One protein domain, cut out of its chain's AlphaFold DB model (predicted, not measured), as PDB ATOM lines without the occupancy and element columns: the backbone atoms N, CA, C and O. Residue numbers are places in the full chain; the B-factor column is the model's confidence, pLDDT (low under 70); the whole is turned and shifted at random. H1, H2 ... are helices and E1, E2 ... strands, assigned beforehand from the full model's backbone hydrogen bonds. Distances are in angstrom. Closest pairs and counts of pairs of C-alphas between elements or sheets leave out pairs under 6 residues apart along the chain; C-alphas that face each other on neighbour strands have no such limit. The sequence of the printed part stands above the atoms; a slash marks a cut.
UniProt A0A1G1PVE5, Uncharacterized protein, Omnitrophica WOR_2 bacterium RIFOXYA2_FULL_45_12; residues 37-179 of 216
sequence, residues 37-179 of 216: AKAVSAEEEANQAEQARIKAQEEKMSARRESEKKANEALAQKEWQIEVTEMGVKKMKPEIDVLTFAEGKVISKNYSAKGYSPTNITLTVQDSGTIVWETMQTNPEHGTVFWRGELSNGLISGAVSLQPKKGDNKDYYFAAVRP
ATOM      1  N   ALA A  37      48.765 -45.508 -48.572       54.31
ATOM      2  CA  ALA A  37      48.698 -46.784 -47.849       54.31
ATOM      3  C   ALA A  37      49.370 -46.718 -46.463       54.31
ATOM      4  O   ALA A  37      48.867 -47.296 -45.506       54.31
ATOM      5  N   LYS A  38      50.470 -45.961 -46.339       56.00
ATOM      6  CA  LYS A  38      51.176 -45.748 -45.065       56.00
ATOM      7  C   LYS A  38      50.431 -44.807 -44.108       56.00
ATOM      8  O   LYS A  38      50.570 -44.939 -42.898       56.00
ATOM      9  N   ALA A  39      49.653 -43.861 -44.637       60.34
ATOM     10  CA  ALA A  39      48.805 -42.985 -43.830       60.34
ATOM     11  C   ALA A  39      47.573 -43.729 -43.281       60.34
ATOM     12  O   ALA A  39      47.255 -43.575 -42.107       60.34
ATOM     13  N   VAL A  40      46.947 -44.589 -44.093       60.53
ATOM     14  CA  VAL A  40      45.794 -45.406 -43.669       60.53
ATOM     15  C   VAL A  40      46.194 -46.424 -42.594       60.53
ATOM     16  O   VAL A  40      45.485 -46.558 -41.604       60.53
ATOM     17  N   SER A  41      47.362 -47.070 -42.710       65.50
ATOM     18  CA  SER A  41      47.836 -48.007 -41.678       65.50
ATOM     19  C   SER A  41      48.184 -47.316 -40.353       65.50
ATOM     20  O   SER A  41      47.944 -47.873 -39.288       65.50
ATOM     21  N   ALA A  42      48.722 -46.092 -40.397       74.38
ATOM     22  CA  ALA A  42      49.051 -45.325 -39.195       74.38
ATOM     23  C   ALA A  42      47.798 -44.833 -38.443       74.38
ATOM     24  O   ALA A  42      47.795 -44.770 -37.215       74.38
ATOM     25  N   GLU A  43      46.730 -44.494 -39.167       75.31
ATOM     26  CA  GLU A  43      45.449 -44.078 -38.581       75.31
ATOM     27  C   GLU A  43      44.707 -45.261 -37.935       75.31
ATOM     28  O   GLU A  43      44.129 -45.131 -36.854       75.31
ATOM     29  N   GLU A  44      44.796 -46.446 -38.541       77.31
ATOM     30  CA  GLU A  44      44.210 -47.681 -38.017       77.31
ATOM     31  C   GLU A  44      44.938 -48.179 -36.752       77.31
ATOM     32  O   GLU A  44      44.289 -48.550 -35.771       77.31
ATOM     33  N   GLU A  45      46.274 -48.089 -36.716       80.50
ATOM     34  CA  GLU A  45      47.085 -48.362 -35.518       80.50
ATOM     35  C   GLU A  45      46.795 -47.375 -34.376       80.50
ATOM     36  O   GLU A  45      46.668 -47.784 -33.219       80.50
ATOM     37  N   ALA A  46      46.635 -46.081 -34.680       82.94
ATOM     38  CA  ALA A  46      46.293 -45.069 -33.680       82.94
ATOM     39  C   ALA A  46      44.900 -45.309 -33.069       82.94
ATOM     40  O   ALA A  46      44.731 -45.204 -31.854       82.94
ATOM     41  N   ASN A  47      43.915 -45.689 -33.889       88.44
ATOM     42  CA  ASN A  47      42.566 -46.002 -33.420       88.44
ATOM     43  C   ASN A  47      42.536 -47.291 -32.574       88.44
ATOM     44  O   ASN A  47      41.889 -47.335 -31.527       88.44
ATOM     45  N   GLN A  48      43.289 -48.326 -32.964       87.75
ATOM     46  CA  GLN A  48      43.438 -49.543 -32.154       87.75
ATOM     47  C   GLN A  48      44.120 -49.261 -30.809       87.75
ATOM     48  O   GLN A  48      43.679 -49.770 -29.776       87.75
ATOM     49  N   ALA A  49      45.160 -48.421 -30.795       90.00
ATOM     50  CA  ALA A  49      45.832 -48.012 -29.564       90.00
ATOM     51  C   ALA A  49      44.897 -47.231 -28.626       90.00
ATOM     52  O   ALA A  49      44.933 -47.441 -27.412       90.00
ATOM     53  N   GLU A  50      44.034 -46.371 -29.168       90.69
ATOM     54  CA  GLU A  50      43.057 -45.620 -28.377       90.69
ATOM     55  C   GLU A  50      41.960 -46.525 -27.802       90.69
ATOM     56  O   GLU A  50      41.669 -46.465 -26.607       90.69
ATOM     57  N   GLN A  51      41.416 -47.450 -28.599       86.44
ATOM     58  CA  GLN A  51      40.444 -48.428 -28.099       86.44
ATOM     59  C   GLN A  51      41.035 -49.327 -27.006       86.44
ATOM     60  O   GLN A  51      40.373 -49.601 -26.001       86.44
ATOM     61  N   ALA A  52      42.295 -49.746 -27.151       91.25
ATOM     62  CA  ALA A  52      42.991 -50.515 -26.123       91.25
ATOM     63  C   ALA A  52      43.172 -49.714 -24.821       91.25
ATOM     64  O   ALA A  52      43.008 -50.270 -23.734       91.25
ATOM     65  N   ARG A  53      43.459 -48.407 -24.907       94.38
ATOM     66  CA  ARG A  53      43.559 -47.514 -23.740       94.38
ATOM     67  C   ARG A  53      42.227 -47.344 -23.026       94.38
ATOM     68  O   ARG A  53      42.193 -47.476 -21.804       94.38
ATOM     69  N   ILE A  54      41.148 -47.098 -23.770       93.56
ATOM     70  CA  ILE A  54      39.796 -46.964 -23.211       93.56
ATOM     71  C   ILE A  54      39.415 -48.250 -22.480       93.56
ATOM     72  O   ILE A  54      39.058 -48.199 -21.305       93.56
ATOM     73  N   LYS A  55      39.591 -49.409 -23.123       93.81
ATOM     74  CA  LYS A  55      39.295 -50.709 -22.510       93.81
ATOM     75  C   LYS A  55      40.119 -50.952 -21.242       93.81
ATOM     76  O   LYS A  55      39.560 -51.307 -20.208       93.81
ATOM     77  N   ALA A  56      41.430 -50.706 -21.281       91.62
ATOM     78  CA  ALA A  56      42.293 -50.851 -20.107       91.62
ATOM     79  C   ALA A  56      41.890 -49.894 -18.966       91.62
ATOM     80  O   ALA A  56      41.955 -50.249 -17.787       91.62
ATOM     81  N   GLN A  57      41.448 -48.679 -19.299       90.94
ATOM     82  CA  GLN A  57      40.957 -47.710 -18.327       90.94
ATOM     83  C   GLN A  57      39.614 -48.137 -17.719       90.94
ATOM     84  O   GLN A  57      39.435 -48.017 -16.508       90.94
ATOM     85  N   GLU A  58      38.686 -48.659 -18.518       92.69
ATOM     86  CA  GLU A  58      37.405 -49.192 -18.046       92.69
ATOM     87  C   GLU A  58      37.596 -50.391 -17.116       92.69
ATOM     88  O   GLU A  58      37.024 -50.415 -16.023       92.69
ATOM     89  N   GLU A  59      38.455 -51.339 -17.495       92.44
ATOM     90  CA  GLU A  59      38.817 -52.491 -16.665       92.44
ATOM     91  C   GLU A  59      39.406 -52.024 -15.328       92.44
ATOM     92  O   GLU A  59      38.913 -52.411 -14.265       92.44
ATOM     93  N   LYS A  60      40.363 -51.085 -15.352       91.12
ATOM     94  CA  LYS A  60      40.945 -50.497 -14.135       91.12
ATOM     95  C   LYS A  60      39.905 -49.789 -13.262       91.12
ATOM     96  O   LYS A  60      39.924 -49.937 -12.041       91.12
ATOM     97  N   MET A  61      38.989 -49.026 -13.859       90.06
ATOM     98  CA  MET A  61      37.923 -48.334 -13.126       90.06
ATOM     99  C   MET A  61      36.904 -49.308 -12.529       90.06
ATOM    100  O   MET A  61      36.419 -49.078 -11.422       90.06
ATOM    101  N   SER A  62      36.584 -50.397 -13.227       91.88
ATOM    102  CA  SER A  62      35.676 -51.431 -12.722       91.88
ATOM    103  C   SER A  62      36.284 -52.191 -11.539       91.88
ATOM    104  O   SER A  62      35.644 -52.284 -10.491       91.88
ATOM    105  N   ALA A  63      37.552 -52.600 -11.649       91.19
ATOM    106  CA  ALA A  63      38.297 -53.231 -10.564       91.19
ATOM    107  C   ALA A  63      38.412 -52.298  -9.349       91.19
ATOM    108  O   ALA A  63      38.181 -52.712  -8.210       91.19
ATOM    109  N   ARG A  64      38.679 -51.006  -9.590       90.50
ATOM    110  CA  ARG A  64      38.699 -49.984  -8.539       90.50
ATOM    111  C   ARG A  64      37.356 -49.893  -7.812       90.50
ATOM    112  O   ARG A  64      37.338 -49.989  -6.590       90.50
ATOM    113  N   ARG A  65      36.237 -49.771  -8.534       92.56
ATOM    114  CA  ARG A  65      34.892 -49.701  -7.928       92.56
ATOM    115  C   ARG A  65      34.572 -50.931  -7.084       92.56
ATOM    116  O   ARG A  65      33.988 -50.799  -6.012       92.56
ATOM    117  N   GLU A  66      34.952 -52.119  -7.547       94.38
ATOM    118  CA  GLU A  66      34.746 -53.346  -6.777       94.38
ATOM    119  C   GLU A  66      35.582 -53.351  -5.489       94.38
ATOM    120  O   GLU A  66      35.067 -53.684  -4.420       94.38
ATOM    121  N   SER A  67      36.848 -52.927  -5.567       93.88
ATOM    122  CA  SER A  67      37.721 -52.818  -4.392       93.88
ATOM    123  C   SER A  67      37.220 -51.777  -3.381       93.88
ATOM    124  O   SER A  67      37.182 -52.059  -2.186       93.88
ATOM    125  N   GLU A  68      36.743 -50.619  -3.846       94.12
ATOM    126  CA  GLU A  68      36.168 -49.569  -2.997       94.12
ATOM    127  C   GLU A  68      34.866 -50.033  -2.337       94.12
ATOM    128  O   GLU A  68      34.645 -49.765  -1.157       94.12
ATOM    129  N   LYS A  69      34.022 -50.785  -3.058       95.31
ATOM    130  CA  LYS A  69      32.803 -51.373  -2.490       95.31
ATOM    131  C   LYS A  69      33.132 -52.332  -1.344       95.31
ATOM    132  O   LYS A  69      32.583 -52.173  -0.257       95.31
ATOM    133  N   LYS A  70      34.064 -53.268  -1.557       95.75
ATOM    134  CA  LYS A  70      34.522 -54.205  -0.514       95.75
ATOM    135  C   LYS A  70      35.146 -53.471   0.673       95.75
ATOM    136  O   LYS A  70      34.901 -53.832   1.819       95.75
ATOM    137  N   ALA A  71      35.922 -52.420   0.412       96.56
ATOM    138  CA  ALA A  71      36.519 -51.596   1.458       96.56
ATOM    139  C   ALA A  71      35.461 -50.869   2.303       96.56
ATOM    140  O   ALA A  71      35.561 -50.840   3.529       96.56
ATOM    141  N   ASN A  72      34.423 -50.329   1.663       96.62
ATOM    142  CA  ASN A  72      33.309 -49.684   2.351       96.62
ATOM    143  C   ASN A  72      32.517 -50.690   3.205       96.62
ATOM    144  O   ASN A  72      32.232 -50.417   4.366       96.62
ATOM    145  N   GLU A  73      32.233 -51.883   2.672       96.69
ATOM    146  CA  GLU A  73      31.597 -52.979   3.421       96.69
ATOM    147  C   GLU A  73      32.439 -53.404   4.640       96.69
ATOM    148  O   GLU A  73      31.902 -53.584   5.732       96.69
ATOM    149  N   ALA A  74      33.766 -53.491   4.492       96.75
ATOM    150  CA  ALA A  74      34.676 -53.827   5.587       96.75
ATOM    151  C   ALA A  74      34.710 -52.757   6.692       96.75
ATOM    152  O   ALA A  74      34.802 -53.092   7.874       96.75
ATOM    153  N   LEU A  75      34.622 -51.473   6.338       97.62
ATOM    154  CA  LEU A  75      34.509 -50.387   7.316       97.62
ATOM    155  C   LEU A  75      33.130 -50.368   7.991       97.62
ATOM    156  O   LEU A  75      33.049 -50.121   9.191       97.62
ATOM    157  N   ALA A  76      32.062 -50.669   7.251       97.31
ATOM    158  CA  ALA A  76      30.679 -50.642   7.735       97.31
ATOM    159  C   ALA A  76      30.259 -51.890   8.534       97.31
ATOM    160  O   ALA A  76      29.151 -51.933   9.064       97.31
ATOM    161  N   GLN A  77      31.120 -52.909   8.644       95.62
ATOM    162  CA  GLN A  77      30.787 -54.175   9.312       95.62
ATOM    163  C   GLN A  77      30.385 -54.015  10.791       95.62
ATOM    164  O   GLN A  77      29.668 -54.856  11.330       95.62
ATOM    165  N   LYS A  78      30.900 -52.977  11.464       95.25
ATOM    166  CA  LYS A  78      30.668 -52.696  12.884       95.25
ATOM    167  C   LYS A  78      30.943 -51.234  13.210       95.25
ATOM    168  O   LYS A  78      31.593 -50.523  12.447       95.25
ATOM    169  N   GLU A  79      30.508 -50.826  14.394       97.00
ATOM    170  CA  GLU A  79      30.974 -49.589  15.012       97.00
ATOM    171  C   GLU A  79      32.391 -49.774  15.563       97.00
ATOM    172  O   GLU A  79      32.739 -50.817  16.127       97.00
ATOM    173  N   TRP A  80      33.221 -48.750  15.399       97.25
ATOM    174  CA  TRP A  80      34.609 -48.768  15.834       97.25
ATOM    175  C   TRP A  80      34.765 -47.904  17.071       97.25
ATOM    176  O   TRP A  80      34.800 -46.679  16.978       97.25
ATOM    177  N   GLN A  81      34.899 -48.543  18.228       97.62
ATOM    178  CA  GLN A  81      35.333 -47.847  19.430       97.62
ATOM    179  C   GLN A  81      36.837 -47.572  19.334       97.62
ATOM    180  O   GLN A  81      37.642 -48.501  19.209       97.62
ATOM    181  N   ILE A  82      37.209 -46.297  19.383       97.88
ATOM    182  CA  ILE A  82      38.590 -45.835  19.263       97.88
ATOM    183  C   ILE A  82      38.997 -45.025  20.487       97.88
ATOM    184  O   ILE A  82      38.172 -44.380  21.134       97.88
ATOM    185  N   GLU A  83      40.287 -45.048  20.779       97.62
ATOM    186  CA  GLU A  83      40.925 -44.168  21.744       97.62
ATOM    187  C   GLU A  83      41.654 -43.061  20.985       97.62
ATOM    188  O   GLU A  83      42.502 -43.354  20.146       97.62
ATOM    189  N   VAL A  84      41.311 -41.806  21.260       97.88
ATOM    190  CA  VAL A  84      41.859 -40.607  20.620       97.88
ATOM    191  C   VAL A  84      42.763 -39.890  21.615       97.88
ATOM    192  O   VAL A  84      42.338 -39.542  22.713       97.88
ATOM    193  N   THR A  85      44.015 -39.650  21.236       97.00
ATOM    194  CA  THR A  85      45.028 -39.025  22.095       97.00
ATOM    195  C   THR A  85      45.643 -37.815  21.406       97.00
ATOM    196  O   THR A  85      46.138 -37.923  20.287       97.00
ATOM    197  N   GLU A  86      45.634 -36.662  22.080       96.81
ATOM    198  CA  GLU A  86      46.286 -35.435  21.597       96.81
ATOM    199  C   GLU A  86      47.809 -35.625  21.538       96.81
ATOM    200  O   GLU A  86      48.434 -36.114  22.485       96.81
ATOM    201  N   MET A  87      48.408 -35.245  20.414       94.81
ATOM    202  CA  MET A  87      49.846 -35.335  20.178       94.81
ATOM    203  C   MET A  87      50.555 -34.049  20.619       94.81
ATOM    204  O   MET A  87      49.979 -32.968  20.638       94.81
ATOM    205  N   GLY A  88      51.834 -34.159  20.992       91.00
ATOM    206  CA  GLY A  88      52.661 -32.997  21.352       91.00
ATOM    207  C   GLY A  88      52.401 -32.405  22.744       91.00
ATOM    208  O   GLY A  88      53.053 -31.433  23.124       91.00
ATOM    209  N   VAL A  89      51.506 -32.998  23.543       91.38
ATOM    210  CA  VAL A  89      51.222 -32.561  24.919       91.38
ATOM    211  C   VAL A  89      51.991 -33.381  25.958       91.38
ATOM    212  O   VAL A  89      52.156 -34.592  25.838       91.38
ATOM    213  N   LYS A  90      52.436 -32.727  27.043       87.44
ATOM    214  CA  LYS A  90      53.213 -33.374  28.125       87.44
ATOM    215  C   LYS A  90      52.421 -34.441  28.892       87.44
ATOM    216  O   LYS A  90      53.011 -35.351  29.467       87.44
ATOM    217  N   LYS A  91      51.098 -34.297  28.961       90.25
ATOM    218  CA  LYS A  91      50.194 -35.241  29.625       90.25
ATOM    219  C   LYS A  91      49.142 -35.680  28.622       90.25
ATOM    220  O   LYS A  91      48.208 -34.931  28.351       90.25
ATOM    221  N   MET A  92      49.317 -36.882  28.093       90.12
ATOM    222  CA  MET A  92      48.338 -37.516  27.222       90.12
ATOM    223  C   MET A  92      47.108 -37.887  28.046       90.12
ATOM    224  O   MET A  92      47.221 -38.544  29.083       90.12
ATOM    225  N   LYS A  93      45.939 -37.429  27.600       92.19
ATOM    226  CA  LYS A  93      44.654 -37.839  28.152       92.19
ATOM    227  C   LYS A  93      43.841 -38.457  27.017       92.19
ATOM    228  O   LYS A  93      43.349 -37.699  26.184       92.19
ATOM    229  N   PRO A  94      43.722 -39.788  26.975       93.75
ATOM    230  CA  PRO A  94      42.912 -40.426  25.960       93.75
ATOM    231  C   PRO A  94      41.422 -40.130  26.154       93.75
ATOM    232  O   PRO A  94      40.923 -40.053  27.282       93.75
ATOM    233  N   GLU A  95      40.717 -39.969  25.040       95.88
ATOM    234  CA  GLU A  95      39.267 -39.819  24.953       95.88
ATOM    235  C   GLU A  95      38.699 -40.949  24.090       95.88
ATOM    236  O   GLU A  95      39.250 -41.275  23.042       95.88
ATOM    237  N   ILE A  96      37.594 -41.556  24.521       97.62
ATOM    238  CA  ILE A  96      36.920 -42.586  23.729       97.62
ATOM    239  C   ILE A  96      35.996 -41.919  22.716       97.62
ATOM    240  O   ILE A  96      35.206 -41.048  23.080       97.62
ATOM    241  N   ASP A  97      36.053 -42.375  21.469       98.19
ATOM    242  CA  ASP A  97      35.108 -42.028  20.410       98.19
ATOM    243  C   ASP A  97      34.555 -43.302  19.757       98.19
ATOM    244  O   ASP A  97      35.113 -44.395  19.897       98.19
ATOM    245  N   VAL A  98      33.438 -43.166  19.051       98.25
ATOM    246  CA  VAL A  98      32.836 -44.235  18.255       98.25
ATOM    247  C   VAL A  98      32.706 -43.745  16.823       98.25
ATOM    248  O   VAL A  98      32.035 -42.741  16.572       98.25
ATOM    249  N   LEU A  99      33.352 -44.456  15.896       98.31
ATOM    250  CA  LEU A  99      33.209 -44.225  14.463       98.31
ATOM    251  C   LEU A  99      32.199 -45.199  13.864       98.31
ATOM    252  O   LEU A  99      32.335 -46.417  14.000       98.31
ATOM    253  N   THR A 100      31.240 -44.655  13.127       98.31
ATOM    254  CA  THR A 100      30.268 -45.423  12.348       98.31
ATOM    255  C   THR A 100      30.447 -45.092  10.873       98.31
ATOM    256  O   THR A 100      30.466 -43.920  10.490       98.31
ATOM    257  N   PHE A 101      30.570 -46.127  10.043       98.31
ATOM    258  CA  PHE A 101      30.642 -46.000   8.590       98.31
ATOM    259  C   PHE A 101      29.335 -46.494   7.980       98.31
ATOM    260  O   PHE A 101      28.919 -47.622   8.232       98.31
ATOM    261  N   ALA A 102      28.683 -45.651   7.187       95.94
ATOM    262  CA  ALA A 102      27.431 -45.988   6.522       95.94
ATOM    263  C   ALA A 102      27.318 -45.212   5.211       95.94
ATOM    264  O   ALA A 102      27.643 -44.028   5.161       95.94
ATOM    265  N   GLU A 103      26.870 -45.880   4.146       93.56
ATOM    266  CA  GLU A 103      26.612 -45.252   2.840       93.56
ATOM    267  C   GLU A 103      27.812 -44.455   2.277       93.56
ATOM    268  O   GLU A 103      27.649 -43.428   1.621       93.56
ATOM    269  N   GLY A 104      29.046 -44.907   2.548       95.06
ATOM    270  CA  GLY A 104      30.262 -44.202   2.119       95.06
ATOM    271  C   GLY A 104      30.531 -42.898   2.879       95.06
ATOM    272  O   GLY A 104      31.287 -42.049   2.406       95.06
ATOM    273  N   LYS A 105      29.912 -42.725   4.048       97.94
ATOM    274  CA  LYS A 105      30.149 -41.624   4.980       97.94
ATOM    275  C   LYS A 105      30.708 -42.146   6.293       97.94
ATOM    276  O   LYS A 105      30.470 -43.294   6.661       97.94
ATOM    277  N   VAL A 106      31.401 -41.272   7.014       98.12
ATOM    278  CA  VAL A 106      31.845 -41.525   8.388       98.12
ATOM    279  C   VAL A 106      31.164 -40.562   9.353       98.12
ATOM    280  O   VAL A 106      30.934 -39.389   9.045       98.12
ATOM    281  N   ILE A 107      30.835 -41.084  10.529       97.88
ATOM    282  CA  ILE A 107      30.263 -40.352  11.652       97.88
ATOM    283  C   ILE A 107      31.145 -40.628  12.860       97.88
ATOM    284  O   ILE A 107      31.286 -41.776  13.264       97.88
ATOM    285  N   SER A 108      31.715 -39.578  13.444       98.19
ATOM    286  CA  SER A 108      32.277 -39.631  14.795       98.19
ATOM    287  C   SER A 108      31.206 -39.194  15.786       98.19
ATOM    288  O   SER A 108      30.577 -38.149  15.593       98.19
ATOM    289  N   LYS A 109      31.022 -39.953  16.866       98.31
ATOM    290  CA  LYS A 109      30.087 -39.596  17.938       98.31
ATOM    291  C   LYS A 109      30.494 -38.289  18.622       98.31
ATOM    292  O   LYS A 109      29.645 -37.416  18.819       98.31
ATOM    293  N   ASN A 110      31.778 -38.115  18.927       97.62
ATOM    294  CA  ASN A 110      32.271 -36.929  19.632       97.62
ATOM    295  C   ASN A 110      32.186 -35.661  18.777       97.62
ATOM    296  O   ASN A 110      31.823 -34.596  19.282       97.62
ATOM    297  N   TYR A 111      32.490 -35.747  17.480       97.44
ATOM    298  CA  TYR A 111      32.371 -34.595  16.584       97.44
ATOM    299  C   TYR A 111      30.926 -34.340  16.150       97.44
ATOM    300  O   TYR A 111      30.529 -33.181  16.032       97.44
ATOM    301  N   SER A 112      30.091 -35.372  16.016       97.44
ATOM    302  CA  SER A 112      28.652 -35.186  15.797       97.44
ATOM    303  C   SER A 112      27.996 -34.435  16.961       97.44
ATOM    304  O   SER A 112      27.239 -33.494  16.727       97.44
ATOM    305  N   ALA A 113      28.377 -34.739  18.209       97.31
ATOM    306  CA  ALA A 113      27.930 -33.992  19.389       97.31
ATOM    307  C   ALA A 113      28.374 -32.513  19.391       97.31
ATOM    308  O   ALA A 113      27.737 -31.680  20.030       97.31
ATOM    309  N   LYS A 114      29.439 -32.175  18.650       96.00
ATOM    310  CA  LYS A 114      29.918 -30.800  18.408       96.00
ATOM    311  C   LYS A 114      29.313 -30.179  17.138       96.00
ATOM    312  O   LYS A 114      29.782 -29.149  16.670       96.00
ATOM    313  N   GLY A 115      28.306 -30.813  16.537       97.12
ATOM    314  CA  GLY A 115      27.600 -30.305  15.361       97.12
ATOM    315  C   GLY A 115      28.316 -30.523  14.026       97.12
ATOM    316  O   GLY A 115      27.969 -29.868  13.045       97.12
ATOM    317  N   TYR A 116      29.324 -31.393  13.945       97.56
ATOM    318  CA  TYR A 116      29.898 -31.785  12.654       97.56
ATOM    319  C   TYR A 116      28.975 -32.789  11.954       97.56
ATOM    320  O   TYR A 116      28.543 -33.777  12.550       97.56
ATOM    321  N   SER A 117      28.667 -32.545  10.681       96.56
ATOM    322  CA  SER A 117      27.821 -33.444   9.891       96.56
ATOM    323  C   SER A 117      28.597 -34.666   9.369       96.56
ATOM    324  O   SER A 117      29.818 -34.594   9.196       96.56
ATOM    325  N   PRO A 118      27.908 -35.783   9.072       97.19
ATOM    326  CA  PRO A 118      28.489 -36.902   8.334       97.19
ATOM    327  C   PRO A 118      29.021 -36.465   6.965       97.19
ATOM    328  O   PRO A 118      28.334 -35.754   6.226       97.19
ATOM    329  N   THR A 119      30.209 -36.928   6.589       97.25
ATOM    330  CA  THR A 119      30.857 -36.562   5.319       97.25
ATOM    331  C   THR A 119      31.306 -37.785   4.548       97.25
ATOM    332  O   THR A 119      31.580 -38.834   5.128       97.25
ATOM    333  N   ASN A 120      31.360 -37.648   3.222       98.12
ATOM    334  CA  ASN A 120      31.826 -38.721   2.349       98.12
ATOM    335  C   ASN A 120      33.296 -39.029   2.639       98.12
ATOM    336  O   ASN A 120      34.087 -38.120   2.910       98.12
ATOM    337  N   ILE A 121      33.653 -40.304   2.544       97.75
ATOM    338  CA  ILE A 121      35.039 -40.747   2.643       97.75
ATOM    339  C   ILE A 121      35.632 -40.954   1.250       97.75
ATOM    340  O   ILE A 121      34.949 -41.390   0.323       97.75
ATOM    341  N   THR A 122      36.921 -40.666   1.114       97.75
ATOM    342  CA  THR A 122      37.732 -41.149  -0.007       97.75
ATOM    343  C   THR A 122      38.396 -42.448   0.420       97.75
ATOM    344  O   THR A 122      38.948 -42.503   1.513       97.75
ATOM    345  N   LEU A 123      38.337 -43.482  -0.423       97.50
ATOM    346  CA  LEU A 123      38.918 -44.797  -0.151       97.50
ATOM    347  C   LEU A 123      40.089 -45.078  -1.087       97.50
ATOM    348  O   LEU A 123      40.023 -44.805  -2.283       97.50
ATOM    349  N   THR A 124      41.149 -45.663  -0.541       96.69
ATOM    350  CA  THR A 124      42.268 -46.220  -1.303       96.69
ATOM    351  C   THR A 124      42.609 -47.592  -0.741       96.69
ATOM    352  O   THR A 124      42.896 -47.721   0.446       96.69
ATOM    353  N   VAL A 125      42.589 -48.618  -1.590       96.25
ATOM    354  CA  VAL A 125      43.023 -49.973  -1.229       96.25
ATOM    355  C   VAL A 125      44.462 -50.147  -1.697       96.25
ATOM    356  O   VAL A 125      44.743 -49.987  -2.883       96.25
ATOM    357  N   GLN A 126      45.371 -50.418  -0.766       95.19
ATOM    358  CA  GLN A 126      46.776 -50.680  -1.074       95.19
ATOM    359  C   GLN A 126      46.985 -52.143  -1.488       95.19
ATOM    360  O   GLN A 126      46.203 -53.015  -1.110       95.19
ATOM    361  N   ASP A 127      48.092 -52.432  -2.177       91.44
ATOM    362  CA  ASP A 127      48.465 -53.795  -2.596       91.44
ATOM    363  C   ASP A 127      48.624 -54.767  -1.411       91.44
ATOM    364  O   ASP A 127      48.444 -55.974  -1.551       91.44
ATOM    365  N   SER A 128      48.917 -54.238  -0.218       92.50
ATOM    366  CA  SER A 128      48.984 -54.982   1.046       92.50
ATOM    367  C   SER A 128      47.619 -55.425   1.587       92.50
ATOM    368  O   SER A 128      47.560 -56.168   2.564       92.50
ATOM    369  N   GLY A 129      46.520 -54.946   1.000       92.19
ATOM    370  CA  GLY A 129      45.164 -55.114   1.519       92.19
ATOM    371  C   GLY A 129      44.772 -54.093   2.592       92.19
ATOM    372  O   GLY A 129      43.632 -54.117   3.053       92.19
ATOM    373  N   THR A 130      45.666 -53.174   2.976       97.50
ATOM    374  CA  THR A 130      45.318 -52.059   3.867       97.50
ATOM    375  C   THR A 130      44.344 -51.110   3.170       97.50
ATOM    376  O   THR A 130      44.595 -50.640   2.057       97.50
ATOM    377  N   ILE A 131      43.247 -50.792   3.854       98.25
ATOM    378  CA  ILE A 131      42.261 -49.808   3.405       98.25
ATOM    379  C   ILE A 131      42.597 -48.473   4.057       98.25
ATOM    380  O   ILE A 131      42.519 -48.350   5.276       98.25
ATOM    381  N   VAL A 132      42.921 -47.465   3.257       98.44
ATOM    382  CA  VAL A 132      43.068 -46.078   3.707       98.44
ATOM    383  C   VAL A 132      41.767 -45.339   3.436       98.44
ATOM    384  O   VAL A 132      41.220 -45.426   2.334       98.44
ATOM    385  N   TRP A 133      41.290 -44.592   4.425       98.56
ATOM    386  CA  TRP A 133      40.122 -43.737   4.301       98.56
ATOM    387  C   TRP A 133      40.418 -42.330   4.811       98.56
ATOM    388  O   TRP A 133      41.127 -42.135   5.797       98.56
ATOM    389  N   GLU A 134      39.861 -41.340   4.124       98.69
ATOM    390  CA  GLU A 134      40.081 -39.930   4.434       98.69
ATOM    391  C   GLU A 134      38.779 -39.149   4.341       98.69
ATOM    392  O   GLU A 134      37.948 -39.402   3.467       98.69
ATOM    393  N   THR A 135      38.597 -38.175   5.229       98.50
ATOM    394  CA  THR A 135      37.488 -37.228   5.122       98.50
ATOM    395  C   THR A 135      37.835 -35.875   5.726       98.50
ATOM    396  O   THR A 135      38.735 -35.749   6.557       98.50
ATOM    397  N   MET A 136      37.071 -34.863   5.329       98.19
ATOM    398  CA  MET A 136      37.105 -33.526   5.899       98.19
ATOM    399  C   MET A 136      35.700 -33.169   6.376       98.19
ATOM    400  O   MET A 136      34.766 -33.144   5.577       98.19
ATOM    401  N   GLN A 137      35.562 -32.867   7.664       97.88
ATOM    402  CA  GLN A 137      34.325 -32.393   8.276       97.88
ATOM    403  C   GLN A 137      34.460 -30.916   8.629       97.88
ATOM    404  O   GLN A 137      35.401 -30.514   9.308       97.88
ATOM    405  N   THR A 138      33.500 -30.099   8.210       96.50
ATOM    406  CA  THR A 138      33.484 -28.659   8.495       96.50
ATOM    407  C   THR A 138      32.308 -28.306   9.389       96.50
ATOM    408  O   THR A 138      31.188 -28.749   9.141       96.50
ATOM    409  N   ASN A 139      32.543 -27.450  10.376       97.50
ATOM    410  CA  ASN A 139      31.515 -26.840  11.204       97.50
ATOM    411  C   ASN A 139      31.721 -25.305  11.232       97.50
ATOM    412  O   ASN A 139      32.824 -24.851  11.548       97.50
ATOM    413  N   PRO A 140      30.693 -24.484  10.932       94.88
ATOM    414  CA  PRO A 140      30.830 -23.023  10.859       94.88
ATOM    415  C   PRO A 140      31.263 -22.331  12.160       94.88
ATOM    416  O   PRO A 140      31.786 -21.210  12.123       94.88
ATOM    417  N   GLU A 141      31.025 -22.963  13.307       95.19
ATOM    418  CA  GLU A 141      31.324 -22.440  14.640       95.19
ATOM    419  C   GLU A 141      32.653 -22.981  15.176       95.19
ATOM    420  O   GLU A 141      33.440 -22.227  15.750       95.19
ATOM    421  N   HIS A 142      32.932 -24.262  14.928       95.44
ATOM    422  CA  HIS A 142      34.047 -24.989  15.532       95.44
ATOM    423  C   HIS A 142      35.265 -25.172  14.616       95.44
ATOM    424  O   HIS A 142      36.356 -25.392  15.130       95.44
ATOM    425  N   GLY A 143      35.131 -24.998  13.297       97.25
ATOM    426  CA  GLY A 143      36.233 -25.108  12.332       97.25
ATOM    427  C   GLY A 143      36.219 -26.419  11.547       97.25
ATOM    428  O   GLY A 143      35.157 -26.989  11.302       97.25
ATOM    429  N   THR A 144      37.392 -26.908  11.150       98.25
ATOM    430  CA  THR A 144      37.540 -28.060  10.246       98.25
ATOM    431  C   THR A 144      38.280 -29.204  10.923       98.25
ATOM    432  O   THR A 144      39.219 -28.986  11.682       98.25
ATOM    433  N   VAL A 145      37.858 -30.433  10.643       98.38
ATOM    434  CA  VAL A 145      38.473 -31.664  11.138       98.38
ATOM    435  C   VAL A 145      38.839 -32.527   9.946       98.38
ATOM    436  O   VAL A 145      37.981 -32.857   9.127       98.38
ATOM    437  N   PHE A 146      40.107 -32.899   9.859       98.56
ATOM    438  CA  PHE A 146      40.620 -33.827   8.866       98.56
ATOM    439  C   PHE A 146      40.864 -35.171   9.525       98.56
ATOM    440  O   PHE A 146      41.580 -35.251  10.520       98.56
ATOM    441  N   TRP A 147      40.294 -36.217   8.947       98.62
ATOM    442  CA  TRP A 147      40.537 -37.589   9.355       98.62
ATOM    443  C   TRP A 147      41.336 -38.298   8.281       98.62
ATOM    444  O   TRP A 147      40.979 -38.241   7.102       98.62
ATOM    445  N   ARG A 148      42.355 -39.028   8.715       98.62
ATOM    446  CA  ARG A 148      43.022 -40.042   7.909       98.62
ATOM    447  C   ARG A 148      43.140 -41.297   8.748       98.62
ATOM    448  O   ARG A 148      43.823 -41.292   9.769       98.62
ATOM    449  N   GLY A 149      42.479 -42.359   8.317       98.44
ATOM    450  CA  GLY A 149      42.527 -43.642   8.987       98.44
ATOM    451  C   GLY A 149      42.895 -44.776   8.055       98.44
ATOM    452  O   GLY A 149      42.809 -44.686   6.832       98.44
ATOM    453  N   GLU A 150      43.305 -45.863   8.678       98.44
ATOM    454  CA  GLU A 150      43.701 -47.096   8.032       98.44
ATOM    455  C   GLU A 150      42.992 -48.251   8.737       98.44
ATOM    456  O   GLU A 150      42.949 -48.303   9.968       98.44
ATOM    457  N   LEU A 151      42.419 -49.163   7.957       98.06
ATOM    458  CA  LEU A 151      41.937 -50.456   8.415       98.06
ATOM    459  C   LEU A 151      42.914 -51.519   7.911       98.06
ATOM    460  O   LEU A 151      43.028 -51.765   6.709       98.06
ATOM    461  N   SER A 152      43.619 -52.141   8.850       96.19
ATOM    462  CA  SER A 152      44.582 -53.207   8.586       96.19
ATOM    463  C   SER A 152      44.459 -54.273   9.666       96.19
ATOM    464  O   SER A 152      44.270 -53.959  10.842       96.19
ATOM    465  N   ASN A 153      44.520 -55.549   9.277       92.50
ATOM    466  CA  ASN A 153      44.391 -56.685  10.200       92.50
ATOM    467  C   ASN A 153      43.138 -56.611  11.102       92.50
ATOM    468  O   ASN A 153      43.177 -56.987  12.272       92.50
ATOM    469  N   GLY A 154      42.027 -56.079  10.578       92.75
ATOM    470  CA  GLY A 154      40.765 -55.943  11.314       92.75
ATOM    471  C   GLY A 154      40.754 -54.867  12.410       92.75
ATOM    472  O   GLY A 154      39.800 -54.812  13.188       92.75
ATOM    473  N   LEU A 155      41.783 -54.017  12.476       95.25
ATOM    474  CA  LEU A 155      41.906 -52.915  13.426       95.25
ATOM    475  C   LEU A 155      41.974 -51.578  12.688       95.25
ATOM    476  O   LEU A 155      42.642 -51.462  11.660       95.25
ATOM    477  N   ILE A 156      41.292 -50.571  13.237       97.38
ATOM    478  CA  ILE A 156      41.336 -49.201  12.726       97.38
ATOM    479  C   ILE A 156      42.351 -48.378  13.519       97.38
ATOM    480  O   ILE A 156      42.430 -48.493  14.742       97.38
ATOM    481  N   SER A 157      43.125 -47.543  12.839       98.31
ATOM    482  CA  SER A 157      43.997 -46.551  13.477       98.31
ATOM    483  C   SER A 157      44.265 -45.390  12.533       98.31
ATOM    484  O   SER A 157      44.012 -45.511  11.338       98.31
ATOM    485  N   GLY A 158      44.769 -44.272  13.038       98.38
ATOM    486  CA  GLY A 158      45.068 -43.132  12.184       98.38
ATOM    487  C   GLY A 158      45.326 -41.847  12.943       98.38
ATOM    488  O   GLY A 158      45.685 -41.857  14.119       98.38
ATOM    489  N   ALA A 159      45.136 -40.734  12.246       98.44
ATOM    490  CA  ALA A 159      45.324 -39.398  12.776       98.44
ATOM    491  C   ALA A 159      44.110 -38.505  12.506       98.44
ATOM    492  O   ALA A 159      43.387 -38.667  11.517       98.44
ATOM    493  N   VAL A 160      43.926 -37.531  13.393       98.50
ATOM    494  CA  VAL A 160      42.936 -36.462  13.265       98.50
ATOM    495  C   VAL A 160      43.654 -35.130  13.389       98.50
ATOM    496  O   VAL A 160      44.406 -34.939  14.337       98.50
ATOM    497  N   SER A 161      43.402 -34.198  12.477       98.38
ATOM    498  CA  SER A 161      43.867 -32.814  12.602       98.38
ATOM    499  C   SER A 161      42.669 -31.885  12.742       98.38
ATOM    500  O   SER A 161      41.807 -31.822  11.864       98.38
ATOM    501  N   LEU A 162      42.586 -31.186  13.869       98.06
ATOM    502  CA  LEU A 162      41.573 -30.181  14.157       98.06
ATOM    503  C   LEU A 162      42.161 -28.796  13.902       98.06
ATOM    504  O   LEU A 162      43.103 -28.373  14.572       98.06
ATOM    505  N   GLN A 163      41.534 -28.073  12.984       98.19
ATOM    506  CA  GLN A 163      41.796 -26.671  12.695       98.19
ATOM    507  C   GLN A 163      40.627 -25.847  13.238       98.19
ATOM    508  O   GLN A 163      39.605 -25.696  12.556       98.19
ATOM    509  N   PRO A 164      40.706 -25.371  14.493       97.12
ATOM    510  CA  PRO A 164      39.607 -24.639  15.090       97.12
ATOM    511  C   PRO A 164      39.442 -23.271  14.423       97.12
ATOM    512  O   PRO A 164      40.398 -22.663  13.950       97.12
ATOM    513  N   LYS A 165      38.222 -22.722  14.447       95.94
ATOM    514  CA  LYS A 165      37.963 -21.362  13.932       95.94
ATOM    515  C   LYS A 165      38.776 -20.281  14.662       95.94
ATOM    516  O   LYS A 165      39.045 -19.219  14.104       95.94
ATOM    517  N   LYS A 166      39.111 -20.528  15.931       95.00
ATOM    518  CA  LYS A 166      39.952 -19.677  16.779       95.00
ATOM    519  C   LYS A 166      40.875 -20.555  17.621       95.00
ATOM    520  O   LYS A 166      40.398 -21.511  18.229       95.00
ATOM    521  N   GLY A 167      42.141 -20.163  17.726       94.50
ATOM    522  CA  GLY A 167      43.169 -20.884  18.480       94.50
ATOM    523  C   GLY A 167      44.097 -21.695  17.579       94.50
ATOM    524  O   GLY A 167      44.048 -21.563  16.358       94.50
ATOM    525  N   ASP A 168      44.940 -22.508  18.206       96.25
ATOM    526  CA  ASP A 168      45.957 -23.300  17.517       96.25
ATOM    527  C   ASP A 168      45.403 -24.630  16.997       96.25
ATOM    528  O   ASP A 168      44.465 -25.205  17.563       96.25
ATOM    529  N   ASN A 169      46.023 -25.133  15.930       96.69
ATOM    530  CA  ASN A 169      45.739 -26.464  15.403       96.69
ATOM    531  C   ASN A 169      46.100 -27.538  16.429       96.69
ATOM    532  O   ASN A 169      47.060 -27.399  17.190       96.69
ATOM    533  N   LYS A 170      45.337 -28.630  16.416       97.12
ATOM    534  CA  LYS A 170      45.560 -29.777  17.291       97.12
ATOM    535  C   LYS A 170      45.575 -31.053  16.484       97.12
ATOM    536  O   LYS A 170      44.613 -31.331  15.771       97.12
ATOM    537  N   ASP A 171      46.614 -31.846  16.675       97.88
ATOM    538  CA  ASP A 171      46.735 -33.147  16.041       97.88
ATOM    539  C   ASP A 171      46.546 -34.253  17.074       97.88
ATOM    540  O   ASP A 171      46.998 -34.164  18.217       97.88
ATOM    541  N   TYR A 172      45.869 -35.310  16.658       98.25
ATOM    542  CA  TYR A 172      45.540 -36.458  17.479       98.25
ATOM    543  C   TYR A 172      45.924 -37.729  16.740       98.25
ATOM    544  O   TYR A 172      45.853 -37.801  15.514       98.25
ATOM    545  N   TYR A 173      46.271 -38.747  17.509       97.94
ATOM    546  CA  TYR A 173      46.356 -40.121  17.043       97.94
ATOM    547  C   TYR A 173      45.152 -40.897  17.567       97.94
ATOM    548  O   TYR A 173      44.693 -40.635  18.681       97.94
ATOM    549  N   PHE A 174      44.656 -41.860  16.795       98.06
ATOM    550  CA  PHE A 174      43.651 -42.794  17.282       98.06
ATOM    551  C   PHE A 174      43.951 -44.244  16.920       98.06
ATOM    552  O   PHE A 174      44.558 -44.537  15.888       98.06
ATOM    553  N   ALA A 175      43.462 -45.161  17.750       97.44
ATOM    554  CA  ALA A 175      43.511 -46.596  17.500       97.44
ATOM    555  C   ALA A 175      42.278 -47.301  18.072       97.44
ATOM    556  O   ALA A 175      41.692 -46.847  19.055       97.44
ATOM    557  N   ALA A 176      41.893 -48.422  17.464       95.25
ATOM    558  CA  ALA A 176      40.837 -49.288  17.965       95.25
ATOM    559  C   ALA A 176      41.145 -49.747  19.393       95.25
ATOM    560  O   ALA A 176      42.236 -50.259  19.671       95.25
ATOM    561  N   VAL A 177      40.150 -49.646  20.272       90.12
ATOM    562  CA  VAL A 177      40.216 -50.285  21.584       90.12
ATOM    563  C   VAL A 177      40.141 -51.788  21.349       90.12
ATOM    564  O   VAL A 177      39.134 -52.306  20.861       90.12
ATOM    565  N   ARG A 178      41.224 -52.512  21.648       75.69
ATOM    566  CA  ARG A 178      41.169 -53.975  21.633       75.69
ATOM    567  C   ARG A 178      40.228 -54.410  22.756       75.69
ATOM    568  O   ARG A 178      40.420 -53.946  23.881       75.69
ATOM    569  N   PRO A 179      39.255 -55.301  22.498       59.31
ATOM    570  CA  PRO A 179      38.619 -56.025  23.581       59.31
ATOM    571  C   PRO A 179      39.748 -56.689  24.367       59.31
ATOM    572  O   PRO A 179      40.502 -57.484  23.803       59.31
TER     573      PRO A 179
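Overview. This is residues 37 to 179 of the 216 residues of an uncharacterized protein of Omnitrophica WOR_2 bacterium RIFOXYA2_FULL_45_12 (UniProt A0A1G1PVE5). A long helix, H1, sticks out with its residues 37 to 63 like an arm from a compact body, where one sheet of eight strands is folded back on itself and curled like part of a barrel. The two leaves, E3 E2 E1 and E7 E6 E5 E4, face each other with E8 as the hinge; residues 64 to 76 of H1 pack on the sheet, and little H2 is beside its strands. The printed part has 143 residues, in the order H1 E1 E2 E3 H2 E4 E5 E6 E7 E8, of mixed class; the antiparallel sheet runs E3 E2 E1 E8 E7 E6 E5 E4. The whole is loose, with a radius of gyration of the C-alphas of 21.2 A, and spans 78 by 37 by 28 A, the arm making the length.

Along the chain. Find C-alpha 37 at (48.698, -46.784, -47.849); from there H1, residues 37 to 76, runs 58.6 A to C-alpha 76 at (30.679, -50.642, 7.735). Next come E1, residues 80 to 86, E2, residues 95 to 102, 22.8 A long, E3, residues 105 to 108, and H2, residues 109 to 113. Read on to E4, residues 122 to 125, E5, residues 131 to 139, 26.5 A, E6, residues 143 to 152, 29.6 A, and E7, residues 155 to 164, 28.4 A. E8, residues 170 to 176, ends at C-alpha 176, (40.837, -49.288, 17.965).

Arrangement. Begin with two meanders, each strand the antiparallel neighbour of the one before: E1 E2 E3, and E4 E5 E6 E7 E8. In the first, look at N 82 and O 97, 2.9 A, between E1 and E2, and N 100 and O 107, 2.9 A, between E2 and E3. In the second, N 124 and O 132 are 2.9 A apart, N 135 and O 147 3.0 A, N 148 and O 159 3.0 A, and N 160 and O 172 2.9 A. Between the meanders, E1 and E8 are antiparallel neighbours, with N 85 and O 173 within hydrogen-bond range at 2.8 A. H1 is on the sheet: its closest C-alphas to E4 are those of Glu 68 and Leu 123, 6.2 A, and to E2 those of Ala 76 and Phe 101, 4.7 A. H2 is on the sheet at a height of 5.4 A, over none of the strands. In H1 and H2 every O i to N i+4 pair is within hydrogen-bond range.

Size, cuts and confidence. The two C-alphas farthest apart, those of Ala 37 and Lys 91, are 78.3 A apart. Without residues 37 to 63 the body spans 42 by 30 by 22 A. The printed part has no cut and no long link. Its mean pLDDT is 93.4; residues 37 to 41 and 179 are under 70.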